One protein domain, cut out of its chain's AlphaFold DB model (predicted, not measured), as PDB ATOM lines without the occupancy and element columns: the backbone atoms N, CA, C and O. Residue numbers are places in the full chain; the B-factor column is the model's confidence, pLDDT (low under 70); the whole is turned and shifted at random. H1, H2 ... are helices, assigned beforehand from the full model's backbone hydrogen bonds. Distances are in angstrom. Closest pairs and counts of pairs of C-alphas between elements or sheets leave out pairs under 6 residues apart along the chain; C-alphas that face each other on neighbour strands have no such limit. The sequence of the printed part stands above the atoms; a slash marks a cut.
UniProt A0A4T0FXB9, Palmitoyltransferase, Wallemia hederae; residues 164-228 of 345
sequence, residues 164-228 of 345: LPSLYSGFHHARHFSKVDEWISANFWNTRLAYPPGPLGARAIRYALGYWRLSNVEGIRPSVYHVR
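AT A GLANCE: This is residues 164 to 228 of the 345 residues of the protein "Palmitoyltransferase" of Wallemia hederae (UniProt A0A4T0FXB9). Two long helices, H1 and H3, meet almost at right angles, the last part of H1 against the middle of H3; short H2 between them in the chain turns the corner and packs beside H3, and an unnamed tail, residues 218 to 228, folds back. The 65 printed residues, with three named helices and no named strand, are all helix in class, only just compact, close to loose (radius of gyration of the C-alphas 12.4 A), and span 36 by 23 by 15 A.

HOW THE PARTS SIT: H1, residues 164 to 180, and H2, residues 182 to 189, only just touch, with 3 pairs of C-alphas within 8 A, and only at the corner by their tight link; the closest C-alphas, of Ser 178 and Ile 184, are 6.5 A apart. H1, with residues 174 to 178 alone, touches residues 206 to 214 of H3, residues 198 to 217, about perpendicular at 77 degrees; the closest C-alphas, of Ser 178 and Gly 210, are 4.5 A apart. H2 and H3 form a helical hairpin, opposite ways at a shallow tilt of 34 degrees, only just short of steep; the closest C-alphas, of Ile 184 and Leu 209, are 7.0 A apart. Every O i to N i+4 pair is within hydrogen-bond range in H2, 12 of 13 in H1 and 15 of 16 in H3.

IN THESE COORDINATES: H1 begins at C-alpha 164 (37.830, 59.464, -27.691) and is 24.6 A long; H3, 28.2 A, ends at C-alpha 217 (17.868, 49.521, -23.508).

THE WHOLE: The farthest C-alphas, of Arg 192 and Ser 223, are 36.3 A apart. The printed part has no cut and no long link; residues 218 to 222 have pLDDT under 70.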
ATOM      1  N   LEU A 164      36.958  60.413 -28.397       93.69
ATOM      2  CA  LEU A 164      37.830  59.464 -27.691       93.69
ATOM      3  C   LEU A 164      37.462  59.277 -26.206       93.69
ATOM      4  O   LEU A 164      37.382  58.122 -25.780       93.69
ATOM      5  N   PRO A 165      37.176  60.335 -25.415       93.25
ATOM      6  CA  PRO A 165      36.771  60.155 -24.019       93.25
ATOM      7  C   PRO A 165      35.463  59.368 -23.884       93.25
ATOM      8  O   PRO A 165      35.348  58.503 -23.015       93.25
ATOM      9  N   SER A 166      34.497  59.616 -24.773       91.38
ATOM     10  CA  SER A 166      33.222  58.892 -24.804       91.38
ATOM     11  C   SER A 166      33.384  57.446 -25.252       91.38
ATOM     12  O   SER A 166      32.780  56.563 -24.653       91.38
ATOM     13  N   LEU A 167      34.239  57.174 -26.242       91.81
ATOM     14  CA  LEU A 167      34.574  55.810 -26.657       91.81
ATOM     15  C   LEU A 167      35.226  55.030 -25.510       91.81
ATOM     16  O   LEU A 167      34.863  53.880 -25.262       91.81
ATOM     17  N   TYR A 168      36.144  55.664 -24.776       92.00
ATOM     18  CA  TYR A 168      36.790  55.069 -23.609       92.00
ATOM     19  C   TYR A 168      35.784  54.798 -22.485       92.00
ATOM     20  O   TYR A 168      35.647  53.658 -22.040       92.00
ATOM     21  N   SER A 169      35.028  55.814 -22.063       90.62
ATOM     22  CA  SER A 169      34.009  55.676 -21.015       90.62
ATOM     23  C   SER A 169      32.958  54.625 -21.385       90.62
ATOM     24  O   SER A 169      32.670  53.723 -20.597       90.62
ATOM     25  N   GLY A 170      32.467  54.656 -22.627       88.12
ATOM     26  CA  GLY A 170      31.510  53.686 -23.147       88.12
ATOM     27  C   GLY A 170      32.055  52.261 -23.166       88.12
ATOM     28  O   GLY A 170      31.331  51.333 -22.817       88.12
ATOM     29  N   PHE A 171      33.341  52.070 -23.476       89.69
ATOM     30  CA  PHE A 171      33.991  50.760 -23.372       89.69
ATOM     31  C   PHE A 171      34.061  50.255 -21.938       89.69
ATOM     32  O   PHE A 171      33.748  49.092 -21.677       89.69
ATOM     33  N   HIS A 172      34.434  51.114 -20.995       90.06
ATOM     34  CA  HIS A 172      34.457  50.751 -19.583       90.06
ATOM     35  C   HIS A 172      33.061  50.400 -19.062       90.06
ATOM     36  O   HIS A 172      32.913  49.385 -18.375       90.06
ATOM     37  N   HIS A 173      32.047  51.173 -19.449       89.12
ATOM     38  CA  HIS A 173      30.660  50.925 -19.082       89.12
ATOM     39  C   HIS A 173      30.151  49.611 -19.688       89.12
ATOM     40  O   HIS A 173      29.741  48.724 -18.942       89.12
ATOM     41  N   ALA A 174      30.280  49.413 -21.002       88.56
ATOM     42  CA  ALA A 174      29.873  48.175 -21.666       88.56
ATOM     43  C   ALA A 174      30.611  46.950 -21.101       88.56
ATOM     44  O   ALA A 174      30.009  45.900 -20.876       88.56
ATOM     45  N   ARG A 175      31.909  47.080 -20.791       90.75
ATOM     46  CA  ARG A 175      32.696  46.023 -20.146       90.75
ATOM     47  C   ARG A 175      32.170  45.688 -18.755       90.75
ATOM     48  O   ARG A 175      32.107  44.503 -18.430       90.75
ATOM     49  N   HIS A 176      31.848  46.684 -17.933       91.44
ATOM     50  CA  HIS A 176      31.288  46.463 -16.600       91.44
ATOM     51  C   HIS A 176      29.889  45.841 -16.691       91.44
ATOM     52  O   HIS A 176      29.684  44.754 -16.157       91.44
ATOM     53  N   PHE A 177      28.994  46.455 -17.469       90.75
ATOM     54  CA  PHE A 177      27.634  45.982 -17.728       90.75
ATOM     55  C   PHE A 177      27.618  44.523 -18.205       90.75
ATOM     56  O   PHE A 177      26.933  43.683 -17.635       90.75
ATOM     57  N   SER A 178      28.482  44.170 -19.162       91.00
ATOM     58  CA  SER A 178      28.568  42.805 -19.700       91.00
ATOM     59  C   SER A 178      28.983  41.726 -18.688       91.00
ATOM     60  O   SER A 178      28.844  40.539 -18.981       91.00
ATOM     61  N   LYS A 179      29.554  42.107 -17.536       89.75
ATOM     62  CA  LYS A 179      29.917  41.173 -16.458       89.75
ATOM     63  C   LYS A 179      28.788  40.967 -15.456       89.75
ATOM     64  O   LYS A 179      28.743  39.904 -14.850       89.75
ATOM     65  N   VAL A 180      27.971  41.995 -15.242       91.81
ATOM     66  CA  VAL A 180      26.924  42.004 -14.211       91.81
ATOM     67  C   VAL A 180      25.552  41.641 -14.774       91.81
ATOM     68  O   VAL A 180      24.700  41.191 -14.024       91.81
ATOM     69  N   ASP A 181      25.339  41.803 -16.083       91.56
ATOM     70  CA  ASP A 181      24.062  41.502 -16.726       91.56
ATOM     71  C   ASP A 181      23.746  39.996 -16.713       91.56
ATOM     72  O   ASP A 181      24.456  39.170 -17.301       91.56
ATOM     73  N   GLU A 182      22.632  39.651 -16.066       92.69
ATOM     74  CA  GLU A 182      22.209  38.267 -15.851       92.69
ATOM     75  C   GLU A 182      21.915  37.532 -17.156       92.69
ATOM     76  O   GLU A 182      22.265  36.361 -17.296       92.69
ATOM     77  N   TRP A 183      21.324  38.196 -18.154       92.81
ATOM     78  CA  TRP A 183      20.985  37.502 -19.397       92.81
ATOM     79  C   TRP A 183      22.196  37.288 -20.298       92.81
ATOM     80  O   TRP A 183      22.243  36.244 -20.943       92.81
ATOM     81  N   ILE A 184      23.211  38.161 -20.300       91.38
ATOM     82  CA  ILE A 184      24.485  37.878 -20.990       91.38
ATOM     83  C   ILE A 184      25.173  36.692 -20.308       91.38
ATOM     84  O   ILE A 184      25.721  35.813 -20.982       91.38
ATOM     85  N   SER A 185      25.109  36.645 -18.977       90.88
ATOM     86  CA  SER A 185      25.630  35.532 -18.189       90.88
ATOM     87  C   SER A 185      24.931  34.215 -18.555       90.88
ATOM     88  O   SER A 185      25.588  33.251 -18.944       90.88
ATOM     89  N   ALA A 186      23.597  34.195 -18.536       92.25
ATOM     90  CA  ALA A 186      22.788  33.002 -18.775       92.25
ATOM     91  C   ALA A 186      22.779  32.527 -20.238       92.25
ATOM     92  O   ALA A 186      22.840  31.327 -20.482       92.25
ATOM     93  N   ASN A 187      22.724  33.441 -21.214       91.62
ATOM     94  CA  ASN A 187      22.562  33.092 -22.634       91.62
ATOM     95  C   ASN A 187      23.884  32.926 -23.383       91.62
ATOM     96  O   ASN A 187      23.902  32.364 -24.476       91.62
ATOM     97  N   PHE A 188      24.994  33.413 -22.824       92.19
ATOM     98  CA  PHE A 188      26.296  33.295 -23.466       92.19
ATOM     99  C   PHE A 188      27.374  32.791 -22.510       92.19
ATOM    100  O   PHE A 188      27.891  31.694 -22.722       92.19
ATOM    101  N   TRP A 189      27.709  33.545 -21.458       90.62
ATOM    102  CA  TRP A 189      28.925  33.304 -20.667       90.62
ATOM    103  C   TRP A 189      28.945  31.949 -19.945       90.62
ATOM    104  O   TRP A 189      29.973  31.278 -19.943       90.62
ATOM    105  N   ASN A 190      27.810  31.526 -19.386       90.81
ATOM    106  CA  ASN A 190      27.671  30.253 -18.671       90.81
ATOM    107  C   ASN A 190      27.278  29.089 -19.594       90.81
ATOM    108  O   ASN A 190      27.043  27.975 -19.131       90.81
ATOM    109  N   THR A 191      27.181  29.331 -20.901       89.88
ATOM    110  CA  THR A 191      26.806  28.307 -21.879       89.88
ATOM    111  C   THR A 191      28.040  27.714 -22.550       89.88
ATOM    112  O   THR A 191      29.115  28.319 -22.595       89.88
ATOM    113  N   ARG A 192      27.873  26.551 -23.190       90.50
ATOM    114  CA  ARG A 192      28.928  25.959 -24.030       90.50
ATOM    115  C   ARG A 192      29.316  26.849 -25.218       90.50
ATOM    116  O   ARG A 192      30.399  26.660 -25.757       90.50
ATOM    117  N   LEU A 193      28.492  27.830 -25.605       87.69
ATOM    118  CA  LEU A 193      28.788  28.754 -26.709       87.69
ATOM    119  C   LEU A 193      29.986  29.668 -26.419       87.69
ATOM    120  O   LEU A 193      30.637  30.128 -27.354       87.69
ATOM    121  N   ALA A 194      30.320  29.902 -25.147       87.62
ATOM    122  CA  ALA A 194      31.495  30.684 -24.776       87.62
ATOM    123  C   ALA A 194      32.823  29.926 -24.975       87.62
ATOM    124  O   ALA A 194      33.880  30.551 -24.956       87.62
ATOM    125  N   TYR A 195      32.803  28.602 -25.180       86.31
ATOM    126  CA  TYR A 195      34.022  27.791 -25.265       86.31
ATOM    127  C   TYR A 195      34.699  27.793 -26.653       86.31
ATOM    128  O   TYR A 195      35.894  28.095 -26.708       86.31
ATOM    129  N   PRO A 196      33.995  27.532 -27.779       92.00
ATOM    130  CA  PRO A 196      34.616  27.474 -29.108       92.00
ATOM    131  C   PRO A 196      35.449  28.707 -29.512       92.00
ATOM    132  O   PRO A 196      36.505  28.527 -30.115       92.00
ATOM    133  N   PRO A 197      35.055  29.955 -29.174       88.94
ATOM    134  CA  PRO A 197      35.835  31.151 -29.504       88.94
ATOM    135  C   PRO A 197      37.146  31.307 -28.708       88.94
ATOM    136  O   PRO A 197      37.925  32.229 -28.976       88.94
ATOM    137  N   GLY A 198      37.382  30.470 -27.694       89.50
ATOM    138  CA  GLY A 198      38.517  30.585 -26.781       89.50
ATOM    139  C   GLY A 198      38.435  31.798 -25.836       89.50
ATOM    140  O   GLY A 198      37.497  32.597 -25.892       89.50
ATOM    141  N   PRO A 199      39.432  31.993 -24.954       87.81
ATOM    142  CA  PRO A 199      39.362  32.984 -23.874       87.81
ATOM    143  C   PRO A 199      39.308  34.436 -24.367       87.81
ATOM    144  O   PRO A 199      38.690  35.287 -23.724       87.81
ATOM    145  N   LEU A 200      39.951  34.740 -25.498       87.44
ATOM    146  CA  LEU A 200      39.930  36.077 -26.095       87.44
ATOM    147  C   LEU A 200      38.646  36.310 -26.898       87.44
ATOM    148  O   LEU A 200      37.992  37.336 -26.703       87.44
ATOM    149  N   GLY A 201      38.247  35.346 -27.734       87.62
ATOM    150  CA  GLY A 201      37.028  35.440 -28.537       87.62
ATOM    151  C   GLY A 201      35.772  35.518 -27.672       87.62
ATOM    152  O   GLY A 201      34.917  36.367 -27.909       87.62
ATOM    153  N   ALA A 202      35.703  34.733 -26.593       89.25
ATOM    154  CA  ALA A 202      34.584  34.770 -25.656       89.25
ATOM    155  C   ALA A 202      34.443  36.141 -24.981       89.25
ATOM    156  O   ALA A 202      33.343  36.666 -24.838       89.25
ATOM    157  N   ARG A 203      35.563  36.774 -24.606       90.25
ATOM    158  CA  ARG A 203      35.545  38.135 -24.046       90.25
ATOM    159  C   ARG A 203      35.076  39.161 -25.075       90.25
ATOM    160  O   ARG A 203      34.279  40.021 -24.715       90.25
ATOM    161  N   ALA A 204      35.535  39.060 -26.321       87.88
ATOM    162  CA  ALA A 204      35.120  39.957 -27.397       87.88
ATOM    163  C   ALA A 204      33.612  39.847 -27.679       87.88
ATOM    164  O   ALA A 204      32.927  40.867 -27.707       87.88
ATOM    165  N   ILE A 205      33.083  38.622 -27.792       90.12
ATOM    166  CA  ILE A 205      31.647  38.376 -27.994       90.12
ATOM    167  C   ILE A 205      30.841  38.901 -26.807       90.12
ATOM    168  O   ILE A 205      29.857  39.607 -27.005       90.12
ATOM    169  N   ARG A 206      31.283  38.644 -25.570       90.88
ATOM    170  CA  ARG A 206      30.619  39.176 -24.372       90.88
ATOM    171  C   ARG A 206      30.537  40.702 -24.398       90.88
ATOM    172  O   ARG A 206      29.488  41.261 -24.096       90.88
ATOM    173  N   TYR A 207      31.628  41.384 -24.745       90.38
ATOM    174  CA  TYR A 207      31.627  42.844 -24.831       90.38
ATOM    175  C   TYR A 207      30.715  43.340 -25.954       90.38
ATOM    176  O   TYR A 207      29.964  44.282 -25.728       90.38
ATOM    177  N   ALA A 208      30.705  42.675 -27.113       88.81
ATOM    178  CA  ALA A 208      29.787  42.992 -28.207       88.81
ATOM    179  C   ALA A 208      28.313  42.841 -27.792       88.81
ATOM    180  O   ALA A 208      27.516  43.740 -28.048       88.81
ATOM    181  N   LEU A 209      27.963  41.763 -27.079       90.19
ATOM    182  CA  LEU A 209      26.626  41.575 -26.503       90.19
ATOM    183  C   LEU A 209      26.288  42.662 -25.475       90.19
ATOM    184  O   LEU A 209      25.165  43.158 -25.464       90.19
ATOM    185  N   GLY A 210      27.260  43.064 -24.649       89.81
ATOM    186  CA  GLY A 210      27.124  44.173 -23.702       89.81
ATOM    187  C   GLY A 210      26.784  45.489 -24.393       89.81
ATOM    188  O   GLY A 210      25.822  46.145 -24.010       89.81
ATOM    189  N   TYR A 211      27.523  45.842 -25.446       87.00
ATOM    190  CA  TYR A 211      27.236  47.021 -26.260       87.00
ATOM    191  C   TYR A 211      25.875  46.940 -26.949       87.00
ATOM    192  O   TYR A 211      25.118  47.904 -26.890       87.00
ATOM    193  N   TRP A 212      25.557  45.809 -27.586       85.94
ATOM    194  CA  TRP A 212      24.280  45.608 -28.273       85.94
ATOM    195  C   TRP A 212      23.109  45.783 -27.309       85.94
ATOM    196  O   TRP A 212      22.198  46.568 -27.567       85.94
ATOM    197  N   ARG A 213      23.169  45.119 -26.153       87.38
ATOM    198  CA  ARG A 213      22.119  45.201 -25.146       87.38
ATOM    199  C   ARG A 213      21.990  46.603 -24.565       87.38
ATOM    200  O   ARG A 213      20.880  47.121 -24.530       87.38
ATOM    201  N   LEU A 214      23.098  47.221 -24.158       84.19
ATOM    202  CA  LEU A 214      23.080  48.573 -23.597       84.19
ATOM    203  C   LEU A 214      22.507  49.579 -24.609       84.19
ATOM    204  O   LEU A 214      21.653  50.385 -24.255       84.19
ATOM    205  N   SER A 215      22.873  49.449 -25.890       79.12
ATOM    206  CA  SER A 215      22.356  50.317 -26.956       79.12
ATOM    207  C   SER A 215      20.858  50.150 -27.240       79.12
ATOM    208  O   SER A 215      20.223  51.099 -27.690       79.12
ATOM    209  N   ASN A 216      20.282  48.976 -26.961       78.00
ATOM    210  CA  ASN A 216      18.850  48.714 -27.155       78.00
ATOM    211  C   ASN A 216      17.998  49.124 -25.946       78.00
ATOM    212  O   ASN A 216      16.813  49.401 -26.105       78.00
ATOM    213  N   VAL A 217      18.579  49.151 -24.742       73.00
ATOM    214  CA  VAL A 217      17.868  49.521 -23.508       73.00
ATOM    215  C   VAL A 217      17.700  51.040 -23.386       73.00
ATOM    216  O   VAL A 217      16.696  51.493 -22.846       73.00
ATOM    217  N   GLU A 218      18.630  51.841 -23.914       64.81
ATOM    218  CA  GLU A 218      18.642  53.297 -23.685       64.81
ATOM    219  C   GLU A 218      17.600  54.122 -24.476       64.81
ATOM    220  O   GLU A 218      17.503  55.316 -24.221       64.81
ATOM    221  N   GLY A 219      16.778  53.531 -25.361       54.69
ATOM    222  CA  GLY A 219      15.467  54.048 -25.837       54.69
ATOM    223  C   GLY A 219      15.341  55.463 -26.457       54.69
ATOM    224  O   GLY A 219      14.291  55.799 -26.999       54.69
ATOM    225  N   ILE A 220      16.371  56.303 -26.418       56.03
ATOM    226  CA  ILE A 220      16.400  57.702 -26.872       56.03
ATOM    227  C   ILE A 220      17.339  57.777 -28.076       56.03
ATOM    228  O   ILE A 220      18.295  57.013 -28.130       56.03
ATOM    229  N   ARG A 221      17.115  58.690 -29.041       56.53
ATOM    230  CA  ARG A 221      18.074  58.948 -30.139       56.53
ATOM    231  C   ARG A 221      19.434  59.325 -29.529       56.53
ATOM    232  O   ARG A 221      19.584  60.472 -29.104       56.53
ATOM    233  N   PRO A 222      20.417  58.412 -29.445       65.94
ATOM    234  CA  PRO A 222      21.566  58.649 -28.598       65.94
ATOM    235  C   PRO A 222      22.522  59.561 -29.356       65.94
ATOM    236  O   PRO A 222      22.929  59.265 -30.487       65.94
ATOM    237  N   SER A 223      22.882  60.686 -28.738       77.50
ATOM    238  CA  SER A 223      23.968  61.532 -29.236       77.50
ATOM    239  C   SER A 223      25.242  60.693 -29.426       77.50
ATOM    240  O   SER A 223      25.419  59.655 -28.786       77.50
ATOM    241  N   VAL A 224      26.143  61.130 -30.310       76.12
ATOM    242  CA  VAL A 224      27.408  60.436 -30.626       76.12
ATOM    243  C   VAL A 224      28.299  60.200 -29.393       76.12
ATOM    244  O   VAL A 224      29.198  59.365 -29.424       76.12
ATOM    245  N   TYR A 225      28.027  60.904 -28.290       78.44
ATOM    246  CA  TYR A 225      28.714  60.749 -27.007       78.44
ATOM    247  C   TYR A 225      28.143  59.647 -26.095       78.44
ATOM    248  O   TYR A 225      28.780  59.330 -25.089       78.44
ATOM    249  N   HIS A 226      26.979  59.069 -26.416       81.81
ATOM    250  CA  HIS A 226      26.398  57.930 -25.692       81.81
ATOM    251  C   HIS A 226      26.948  56.594 -26.198       81.81
ATOM    252  O   HIS A 226      27.589  56.514 -27.251       81.81
ATOM    253  N   VAL A 227      26.681  55.519 -25.452       77.38
ATOM    254  CA  VAL A 227      27.183  54.185 -25.786       77.38
ATOM    255  C   VAL A 227      26.443  53.625 -26.997       77.38
ATOM    256  O   VAL A 227      25.384  53.014 -26.894       77.38
ATOM    257  N   ARG A 228      27.037  53.819 -28.175       84.31
ATOM    258  CA  ARG A 228      26.504  53.346 -29.452       84.31
ATOM    259  C   ARG A 228      27.402  52.298 -30.087       84.31
ATOM    260  O   ARG A 228      28.598  52.523 -30.302       84.31
TER     261      ARG A 228